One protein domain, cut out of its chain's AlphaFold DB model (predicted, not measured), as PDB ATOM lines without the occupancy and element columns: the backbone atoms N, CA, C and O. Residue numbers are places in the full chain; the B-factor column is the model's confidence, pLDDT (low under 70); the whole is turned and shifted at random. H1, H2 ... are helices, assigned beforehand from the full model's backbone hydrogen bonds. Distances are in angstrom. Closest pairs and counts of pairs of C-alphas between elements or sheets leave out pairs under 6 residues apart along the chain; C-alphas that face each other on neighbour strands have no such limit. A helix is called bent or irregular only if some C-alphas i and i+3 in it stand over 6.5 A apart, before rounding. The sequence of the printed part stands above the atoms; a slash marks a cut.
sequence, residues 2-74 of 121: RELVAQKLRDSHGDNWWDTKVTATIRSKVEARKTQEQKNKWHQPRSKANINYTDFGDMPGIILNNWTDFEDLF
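This is residues 2 to 74 of the 121 residues of the protein "HEPN_Swt1 domain-containing protein" of Planctomycetes bacterium RBG_16_43_13 (UniProt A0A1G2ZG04). The longest helix, H3, makes an arm reaching out from a head of H1, H2 and H5, with short H4 between arm and head. Past H3, residues 40 to 44 stick out before the chain folds back to H4. The printed part has 73 residues, 47 of them in five named helices, H1 to H5 in order, with no named strand; the class is all helix, and the whole is only just compact, close to loose, with a radius of gyration of the C-alphas of 13.0 A and spans of 43 by 20 by 19 A.

Find C-alpha 24 at (85.717, -27.825, 342.217); H3 runs 22.6 A to residue 39. H1, residues 2 to 13, spans 16.1 A; H2, 17 to 21, 5.4 A; H4, 50 to 53, 5.5 A. H5, residues 56 to 65, runs 15.5 A to (90.935, -23.289, 351.878), only just irregular: C-alphas 57 and 60 are 6.6 A apart.

H3 touches H4 with residues 30 to 34 alone, closest C-alphas Val 30 and Tyr 53, 5.3 A. With 3 pairs of C-alphas within 8 A each, H1 only just touches H4 (residues 2 to 6 alone; closest Arg 2 and Ile 51, 6.6 A) and H2 (residues 9 to 10 alone; closest Arg 10 and Trp 17, 5.9 A). H5 is close to H1 but not clearly touching, closest C-alphas Val 5 and Ile 63, 7.5 A. Every O i to N i+4 pair is within hydrogen-bond range in H1, H2 and H3, 4 of 6 in H5; H4 is too short for one.

The C-alphas farthest apart, Trp 42 and Asp 72, are 43.2 A apart. The printed part has no cut and no long link; no printed residue is under 70.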
ATOM      1  N   ARG A   2     100.495 -35.879 351.427       93.19
ATOM      2  CA  ARG A   2      99.099 -36.176 351.021       93.19
ATOM      3  C   ARG A   2      98.316 -36.951 352.065       93.19
ATOM      4  O   ARG A   2      97.188 -36.594 352.352       93.19
ATOM      5  N   GLU A   3      98.943 -37.976 352.623       91.94
ATOM      6  CA  GLU A   3      98.361 -38.796 353.680       91.94
ATOM      7  C   GLU A   3      98.026 -37.975 354.925       91.94
ATOM      8  O   GLU A   3      96.902 -38.045 355.394       91.94
ATOM      9  N   LEU A   4      98.936 -37.105 355.375       91.69
ATOM     10  CA  LEU A   4      98.689 -36.187 356.491       91.69
ATOM     11  C   LEU A   4      97.476 -35.278 356.230       91.69
ATOM     12  O   LEU A   4      96.609 -35.147 357.087       91.69
ATOM     13  N   VAL A   5      97.383 -34.686 355.035       94.38
ATOM     14  CA  VAL A   5      96.245 -33.823 354.666       94.38
ATOM     15  C   VAL A   5      94.951 -34.624 354.563       94.38
ATOM     16  O   VAL A   5      93.913 -34.164 355.028       94.38
ATOM     17  N   ALA A   6      95.010 -35.825 353.981       95.75
ATOM     18  CA  ALA A   6      93.864 -36.721 353.879       95.75
ATOM     19  C   ALA A   6      93.347 -37.114 355.262       95.75
ATOM     20  O   ALA A   6      92.144 -37.079 355.489       95.75
ATOM     21  N   GLN A   7      94.260 -37.477 356.165       94.81
ATOM     22  CA  GLN A   7      93.947 -37.918 357.514       94.81
ATOM     23  C   GLN A   7      93.316 -36.780 358.316       94.81
ATOM     24  O   GLN A   7      92.199 -36.939 358.788       94.81
ATOM     25  N   LYS A   8      93.950 -35.599 358.354       94.88
ATOM     26  CA  LYS A   8      93.425 -34.428 359.075       94.88
ATOM     27  C   LYS A   8      92.016 -34.041 358.604       94.88
ATOM     28  O   LYS A   8      91.123 -33.854 359.421       94.88
ATOM     29  N   LEU A   9      91.786 -33.981 357.288       97.12
ATOM     30  CA  LEU A   9      90.465 -33.636 356.746       97.12
ATOM     31  C   LEU A   9      89.425 -34.739 356.958       97.12
ATOM     32  O   LEU A   9      88.254 -34.428 357.165       97.12
ATOM     33  N   ARG A  10      89.836 -36.009 356.920       96.94
ATOM     34  CA  ARG A  10      88.959 -37.138 357.237       96.94
ATOM     35  C   ARG A  10      88.554 -37.136 358.708       96.94
ATOM     36  O   ARG A  10      87.390 -37.387 358.995       96.94
ATOM     37  N   ASP A  11      89.478 -36.819 359.607       96.00
ATOM     38  CA  ASP A  11      89.215 -36.750 361.045       96.00
ATOM     39  C   ASP A  11      88.264 -35.595 361.388       96.00
ATOM     40  O   ASP A  11      87.331 -35.784 362.167       96.00
ATOM     41  N   SER A  12      88.432 -34.427 360.756       96.44
ATOM     42  CA  SER A  12      87.560 -33.265 360.978       96.44
ATOM     43  C   SER A  12      86.189 -33.362 360.296       96.44
ATOM     44  O   SER A  12      85.195 -32.882 360.842       96.44
ATOM     45  N   HIS A  13      86.112 -33.933 359.085       96.88
ATOM     46  CA  HIS A  13      84.927 -33.814 358.211       96.88
ATOM     47  C   HIS A  13      84.340 -35.157 357.744       96.88
ATOM     48  O   HIS A  13      83.376 -35.171 356.976       96.88
ATOM     49  N   GLY A  14      84.887 -36.284 358.203       96.56
ATOM     50  CA  GLY A  14      84.446 -37.632 357.839       96.56
ATOM     51  C   GLY A  14      84.809 -38.040 356.408       96.56
ATOM     52  O   GLY A  14      85.511 -37.334 355.690       96.56
ATOM     53  N   ASP A  15      84.313 -39.193 355.954       95.25
ATOM     54  CA  ASP A  15      84.707 -39.797 354.665       95.25
ATOM     55  C   ASP A  15      84.353 -38.949 353.425       95.25
ATOM     56  O   ASP A  15      85.021 -39.052 352.395       95.25
ATOM     57  N   ASN A  16      83.363 -38.058 353.534       95.62
ATOM     58  CA  ASN A  16      82.913 -37.175 352.449       95.62
ATOM     59  C   ASN A  16      83.699 -35.850 352.373       95.62
ATOM     60  O   ASN A  16      83.300 -34.923 351.656       95.62
ATOM     61  N   TRP A  17      84.813 -35.730 353.103       97.25
ATOM     62  CA  TRP A  17      85.642 -34.524 353.112       97.25
ATOM     63  C   TRP A  17      86.105 -34.128 351.705       97.25
ATOM     64  O   TRP A  17      86.158 -32.943 351.385       97.25
ATOM     65  N   TRP A  18      86.392 -35.096 350.828       97.25
ATOM     66  CA  TRP A  18      86.867 -34.810 349.472       97.25
ATOM     67  C   TRP A  18      85.872 -33.944 348.694       97.25
ATOM     68  O   TRP A  18      86.260 -32.980 348.037       97.25
ATOM     69  N   ASP A  19      84.581 -34.251 348.794       96.19
ATOM     70  CA  ASP A  19      83.548 -33.570 348.015       96.19
ATOM     71  C   ASP A  19      83.121 -32.223 348.592       96.19
ATOM     72  O   ASP A  19      82.565 -31.391 347.872       96.19
ATOM     73  N   THR A  20      83.405 -31.999 349.874       96.31
ATOM     74  CA  THR A  20      82.957 -30.820 350.624       96.31
ATOM     75  C   THR A  20      84.079 -29.819 350.896       96.31
ATOM     76  O   THR A  20      83.820 -28.619 350.945       96.31
ATOM     77  N   LYS A  21      85.324 -30.288 351.038       97.31
ATOM     78  CA  LYS A  21      86.488 -29.487 351.455       97.31
ATOM     79  C   LYS A  21      87.484 -29.225 350.332       97.31
ATOM     80  O   LYS A  21      88.322 -28.331 350.448       97.31
ATOM     81  N   VAL A  22      87.400 -29.961 349.222       97.56
ATOM     82  CA  VAL A  22      88.245 -29.730 348.042       97.56
ATOM     83  C   VAL A  22      87.475 -28.941 346.986       97.56
ATOM     84  O   VAL A  22      86.367 -29.299 346.574       97.56
ATOM     85  N   THR A  23      88.085 -27.859 346.503       96.69
ATOM     86  CA  THR A  23      87.467 -26.979 345.505       96.69
ATOM     87  C   THR A  23      87.161 -27.715 344.204       96.69
ATOM     88  O   THR A  23      87.872 -28.639 343.797       96.69
ATOM     89  N   ALA A  24      86.114 -27.264 343.507       96.88
ATOM     90  CA  ALA A  24      85.717 -27.825 342.217       96.88
ATOM     91  C   ALA A  24      86.873 -27.810 341.204       96.88
ATOM     92  O   ALA A  24      87.066 -28.781 340.482       96.88
ATOM     93  N   THR A  25      87.704 -26.764 341.203       96.69
ATOM     94  CA  THR A  25      88.880 -26.663 340.328       96.69
ATOM     95  C   THR A  25      89.860 -27.819 340.528       96.69
ATOM     96  O   THR A  25      90.293 -28.430 339.552       96.69
ATOM     97  N   ILE A  26      90.210 -28.147 341.777       97.31
ATOM     98  CA  ILE A  26      91.143 -29.246 342.073       97.31
ATOM     99  C   ILE A  26      90.484 -30.596 341.773       97.31
ATOM    100  O   ILE A  26      91.121 -31.460 341.166       97.31
ATOM    101  N   ARG A  27      89.199 -30.764 342.118       97.38
ATOM    102  CA  ARG A  27      88.443 -31.985 341.798       97.38
ATOM    103  C   ARG A  27      88.388 -32.246 340.291       97.38
ATOM    104  O   ARG A  27      88.710 -33.350 339.866       97.38
ATOM    105  N   SER A  28      88.108 -31.231 339.475       97.25
ATOM    106  CA  SER A  28      88.093 -31.359 338.012       97.25
ATOM    107  C   SER A  28      89.451 -31.767 337.435       97.25
ATOM    108  O   SER A  28      89.504 -32.618 336.549       97.25
ATOM    109  N   LYS A  29      90.564 -31.223 337.955       96.62
ATOM    110  CA  LYS A  29      91.914 -31.661 337.546       96.62
ATOM    111  C   LYS A  29      92.153 -33.135 337.880       96.62
ATOM    112  O   LYS A  29      92.687 -33.874 337.056       96.62
ATOM    113  N   VAL A  30      91.758 -33.566 339.078       96.19
ATOM    114  CA  VAL A  30      91.885 -34.961 339.524       96.19
ATOM    115  C   VAL A  30      91.072 -35.904 338.642       96.19
ATOM    116  O   VAL A  30      91.613 -36.904 338.172       96.19
ATOM    117  N   GLU A  31      89.816 -35.574 338.352       95.25
ATOM    118  CA  GLU A  31      88.965 -36.401 337.492       95.25
ATOM    119  C   GLU A  31      89.483 -36.469 336.049       95.25
ATOM    120  O   GLU A  31      89.470 -37.540 335.437       95.25
ATOM    121  N   ALA A  32      90.035 -35.373 335.519       94.56
ATOM    122  CA  ALA A  32      90.687 -35.379 334.211       94.56
ATOM    123  C   ALA A  32      91.890 -36.341 334.171       94.56
ATOM    124  O   ALA A  32      92.005 -37.141 333.239       94.56
ATOM    125  N   ARG A  33      92.746 -36.329 335.206       92.56
ATOM    126  CA  ARG A  33      93.896 -37.248 335.322       92.56
ATOM    127  C   ARG A  33      93.448 -38.708 335.449       92.56
ATOM    128  O   ARG A  33      93.997 -39.568 334.763       92.56
ATOM    129  N   LYS A  34      92.422 -38.994 336.259       91.75
ATOM    130  CA  LYS A  34      91.830 -40.342 336.382       91.75
ATOM    131  C   LYS A  34      91.268 -40.834 335.052       91.75
ATOM    132  O   LYS A  34      91.532 -41.960 334.645       91.75
ATOM    133  N   THR A  35      90.542 -39.973 334.341       91.31
ATOM    134  CA  THR A  35      89.983 -40.293 333.019       91.31
ATOM    135  C   THR A  35      91.087 -40.593 332.007       91.31
ATOM    136  O   THR A  35      90.969 -41.523 331.211       91.31
ATOM    137  N   GLN A  36      92.176 -39.820 332.026       88.69
ATOM    138  CA  GLN A  36      93.326 -40.052 331.156       88.69
ATOM    139  C   GLN A  36      94.023 -41.381 331.475       88.69
ATOM    140  O   GLN A  36      94.356 -42.125 330.558       88.69
ATOM    141  N   GLU A  37      94.189 -41.712 332.754       87.88
ATOM    142  CA  GLU A  37      94.761 -42.990 333.182       87.88
ATOM    143  C   GLU A  37      93.887 -44.182 332.764       87.88
ATOM    144  O   GLU A  37      94.397 -45.159 332.224       87.88
ATOM    145  N   GLN A  38      92.561 -44.079 332.904       86.00
ATOM    146  CA  GLN A  38      91.624 -45.132 332.490       86.00
ATOM    147  C   GLN A  38      91.657 -45.430 330.985       86.00
ATOM    148  O   GLN A  38      91.348 -46.551 330.572       86.00
ATOM    149  N   LYS A  39      92.031 -44.450 330.150       87.38
ATOM    150  CA  LYS A  39      92.251 -44.672 328.711       87.38
ATOM    151  C   LYS A  39      93.487 -45.540 328.455       87.38
ATOM    152  O   LYS A  39      93.512 -46.293 327.485       87.38
ATOM    153  N   ASN A  40      94.465 -45.509 329.355       82.75
ATOM    154  CA  ASN A  40      95.730 -46.227 329.246       82.75
ATOM    155  C   ASN A  40      95.689 -47.547 330.030       82.75
ATOM    156  O   ASN A  40      96.496 -47.778 330.923       82.75
ATOM    157  N   LYS A  41      94.759 -48.444 329.673       75.19
ATOM    158  CA  LYS A  41      94.482 -49.706 330.402       75.19
ATOM    159  C   LYS A  41      95.659 -50.687 330.516       75.19
ATOM    160  O   LYS A  41      95.573 -51.642 331.279       75.19
ATOM    161  N   TRP A  42      96.719 -50.489 329.739       82.62
ATOM    162  CA  TRP A  42      97.947 -51.285 329.803       82.62
ATOM    163  C   TRP A  42      98.907 -50.813 330.909       82.62
ATOM    164  O   TRP A  42      99.891 -51.491 331.191       82.62
ATOM    165  N   HIS A  43      98.617 -49.679 331.552       77.38
ATOM    166  CA  HIS A  43      99.342 -49.177 332.710       77.38
ATOM    167  C   HIS A  43      98.588 -49.450 334.012       77.38
ATOM    168  O   HIS A  43      97.359 -49.413 334.077       77.38
ATOM    169  N   GLN A  44      99.353 -49.699 335.075       76.69
ATOM    170  CA  GLN A  44      98.810 -49.860 336.415       76.69
ATOM    171  C   GLN A  44      98.230 -48.523 336.915       76.69
ATOM    172  O   GLN A  44      98.884 -47.489 336.751       76.69
ATOM    173  N   PRO A  45      97.039 -48.519 337.539       75.94
ATOM    174  CA  PRO A  45      96.466 -47.300 338.090       75.94
ATOM    175  C   PRO A  45      97.306 -46.766 339.253       75.94
ATOM    176  O   PRO A  45      97.775 -47.535 340.096       75.94
ATOM    177  N   ARG A  46      97.455 -45.440 339.327       77.81
ATOM    178  CA  ARG A  46      98.267 -44.745 340.332       77.81
ATOM    179  C   ARG A  46      97.770 -44.983 341.752       77.81
ATOM    180  O   ARG A  46      98.578 -45.145 342.664       77.81
ATOM    181  N   SER A  47      96.454 -44.954 341.976       81.38
ATOM    182  CA  SER A  47      95.854 -45.219 343.286       81.38
ATOM    183  C   SER A  47      94.330 -45.333 343.223       81.38
ATOM    184  O   SER A  47      93.714 -45.004 342.221       81.38
ATOM    185  N   LYS A  48      93.694 -45.733 344.329       82.06
ATOM    186  CA  LYS A  48      92.232 -45.661 344.494       82.06
ATOM    187  C   LYS A  48      91.757 -44.324 345.080       82.06
ATOM    188  O   LYS A  48      90.643 -43.905 344.793       82.06
ATOM    189  N   ALA A  49      92.573 -43.659 345.901       90.25
ATOM    190  CA  ALA A  49      92.161 -42.442 346.603       90.25
ATOM    191  C   ALA A  49      92.351 -41.186 345.737       90.25
ATOM    192  O   ALA A  49      93.423 -40.978 345.168       90.25
ATOM    193  N   ASN A  50      91.345 -40.305 345.696       93.69
ATOM    194  CA  ASN A  50      91.374 -39.089 344.873       93.69
ATOM    195  C   ASN A  50      92.554 -38.160 345.208       93.69
ATOM    196  O   ASN A  50      93.183 -37.605 344.305       93.69
ATOM    197  N   ILE A  51      92.928 -38.048 346.487       94.69
ATOM    198  CA  ILE A  51      94.070 -37.224 346.909       94.69
ATOM    199  C   ILE A  51      95.400 -37.673 346.292       94.69
ATOM    200  O   ILE A  51      96.315 -36.869 346.161       94.69
ATOM    201  N   ASN A  52      95.521 -38.920 345.836       93.62
ATOM    202  CA  ASN A  52      96.735 -39.412 345.181       93.62
ATOM    203  C   ASN A  52      96.850 -38.972 343.713       93.62
ATOM    204  O   ASN A  52      97.919 -39.097 343.118       93.62
ATOM    205  N   TYR A  53      95.792 -38.379 343.156       94.31
ATOM    206  CA  TYR A  53      95.780 -37.777 341.823       94.31
ATOM    207  C   TYR A  53      95.967 -36.256 341.834       94.31
ATOM    208  O   TYR A  53      96.019 -35.652 340.764       94.31
ATOM    209  N   THR A  54      96.068 -35.598 342.997       95.12
ATOM    210  CA  THR A  54      96.462 -34.173 343.039       95.12
ATOM    211  C   THR A  54      97.901 -34.008 342.529       95.12
ATOM    212  O   THR A  54      98.612 -35.002 342.373       95.12
ATOM    213  N   ASP A  55      98.373 -32.794 342.272       93.12
ATOM    214  CA  ASP A  55      99.806 -32.502 342.107       93.12
ATOM    215  C   ASP A  55     100.359 -31.771 343.334       93.12
ATOM    216  O   ASP A  55      99.604 -31.364 344.217       93.12
ATOM    217  N   PHE A  56     101.685 -31.635 343.426       92.56
ATOM    218  CA  PHE A  56     102.316 -30.930 344.547       92.56
ATOM    219  C   PHE A  56     101.788 -29.492 344.672       92.56
ATOM    220  O   PHE A  56     101.369 -29.094 345.756       92.56
ATOM    221  N   GLY A  57     101.665 -28.770 343.553       92.88
ATOM    222  CA  GLY A  57     101.083 -27.424 343.517       92.88
ATOM    223  C   GLY A  57      99.591 -27.325 343.873       92.88
ATOM    224  O   GLY A  57      99.122 -26.231 344.174       92.88
ATOM    225  N   ASP A  58      98.831 -28.426 343.892       95.38
ATOM    226  CA  ASP A  58      97.424 -28.401 344.333       95.38
ATOM    227  C   ASP A  58      97.316 -28.426 345.880       95.38
ATOM    228  O   ASP A  58      96.331 -27.946 346.443       95.38
ATOM    229  N   MET A  59      98.332 -28.951 346.582       95.19
ATOM    230  CA  MET A  59      98.346 -29.105 348.045       95.19
ATOM    231  C   MET A  59      98.143 -27.804 348.836       95.19
ATOM    232  O   MET A  59      97.275 -27.808 349.712       95.19
ATOM    233  N   PRO A  60      98.859 -26.693 348.564       95.56
ATOM    234  CA  PRO A  60      98.642 -25.455 349.309       95.56
ATOM    235  C   PRO A  60      97.210 -24.947 349.132       95.56
ATOM    236  O   PRO A  60      96.612 -24.471 350.086       95.56
ATOM    237  N   GLY A  61      96.599 -25.132 347.956       96.25
ATOM    238  CA  GLY A  61      95.196 -24.777 347.742       96.25
ATOM    239  C   GLY A  61      94.224 -25.568 348.626       96.25
ATOM    240  O   GLY A  61      93.229 -25.013 349.080       96.25
ATOM    241  N   ILE A  62      94.502 -26.845 348.901       97.38
ATOM    242  CA  ILE A  62      93.674 -27.660 349.806       97.38
ATOM    243  C   ILE A  62      93.851 -27.204 351.259       97.38
ATOM    244  O   ILE A  62      92.858 -27.040 351.961       97.38
ATOM    245  N   ILE A  63      95.094 -26.971 351.690       96.44
ATOM    246  CA  ILE A  63      95.417 -26.565 353.067       96.44
ATOM    247  C   ILE A  63      94.799 -25.201 353.381       96.44
ATOM    248  O   ILE A  63      94.072 -25.052 354.354       96.44
ATOM    249  N   LEU A  64      95.044 -24.207 352.526       96.75
ATOM    250  CA  LEU A  64      94.649 -22.821 352.778       96.75
ATOM    251  C   LEU A  64      93.128 -22.624 352.759       96.75
ATOM    252  O   LEU A  64      92.605 -21.848 353.550       96.75
ATOM    253  N   ASN A  65      92.404 -23.347 351.897       97.19
ATOM    254  CA  ASN A  65      90.935 -23.289 351.878       97.19
ATOM    255  C   ASN A  65      90.290 -23.917 353.120       97.19
ATOM    256  O   ASN A  65      89.121 -23.661 353.389       97.19
ATOM    257  N   ASN A  66      91.042 -24.728 353.862       97.38
ATOM    258  CA  ASN A  66      90.604 -25.385 355.087       97.38
ATOM    259  C   ASN A  66      91.502 -24.965 356.258       97.38
ATOM    260  O   ASN A  66      91.826 -25.779 357.111       97.38
ATOM    261  N   TRP A  67      91.953 -23.702 356.280       97.12
ATOM    262  CA  TRP A  67      92.987 -23.237 357.212       97.12
ATOM    263  C   TRP A  67      92.675 -23.526 358.683       97.12
ATOM    264  O   TRP A  67      93.570 -23.925 359.415       97.12
ATOM    265  N   THR A  68      91.413 -23.417 359.098       96.50
ATOM    266  CA  THR A  68      90.978 -23.729 360.470       96.50
ATOM    267  C   THR A  68      91.273 -25.172 360.887       96.50
ATOM    268  O   THR A  68      91.411 -25.451 362.068       96.50
ATOM    269  N   ASP A  69      91.374 -26.100 359.932       95.88
ATOM    270  CA  ASP A  69      91.760 -27.490 360.192       95.88
ATOM    271  C   ASP A  69      93.279 -27.683 360.275       95.88
ATOM    272  O   ASP A  69      93.725 -28.775 360.596       95.88
ATOM    273  N   PHE A  70      94.083 -26.680 359.922       94.69
ATOM    274  CA  PHE A  70      95.539 -26.795 359.801       94.69
ATOM    275  C   PHE A  70      96.315 -25.727 360.582       94.69
ATOM    276  O   PHE A  70      97.543 -25.779 360.606       94.69
ATOM    277  N   GLU A  71      95.638 -24.764 361.203       93.75
ATOM    278  CA  GLU A  71      96.264 -23.669 361.954       93.75
ATOM    279  C   GLU A  71      96.964 -24.131 363.237       93.75
ATOM    280  O   GLU A  71      97.858 -23.452 363.726       93.75
ATOM    281  N   ASP A  72      96.598 -25.306 363.756       91.19
ATOM    282  CA  ASP A  72      97.304 -25.965 364.857       91.19
ATOM    283  C   ASP A  72      98.573 -26.694 364.397       91.19
ATOM    284  O   ASP A  72      99.426 -27.035 365.213       91.19
ATOM    285  N   LEU A  73      98.685 -26.944 363.089       89.38
ATOM    286  CA  LEU A  73      99.802 -27.644 362.487       89.38
ATOM    287  C   LEU A  73     100.803 -26.693 361.839       89.38
ATOM    288  O   LEU A  73     101.975 -27.000 361.874       89.38
ATOM    289  N   PHE A  74     100.401 -25.589 361.212       89.50
ATOM    290  CA  PHE A  74     101.333 -24.710 360.492       89.50
ATOM    291  C   PHE A  74     101.414 -23.317 361.107       89.50
ATOM    292  O   PHE A  74     100.398 -22.747 361.484       89.50
TER     293      PHE A  74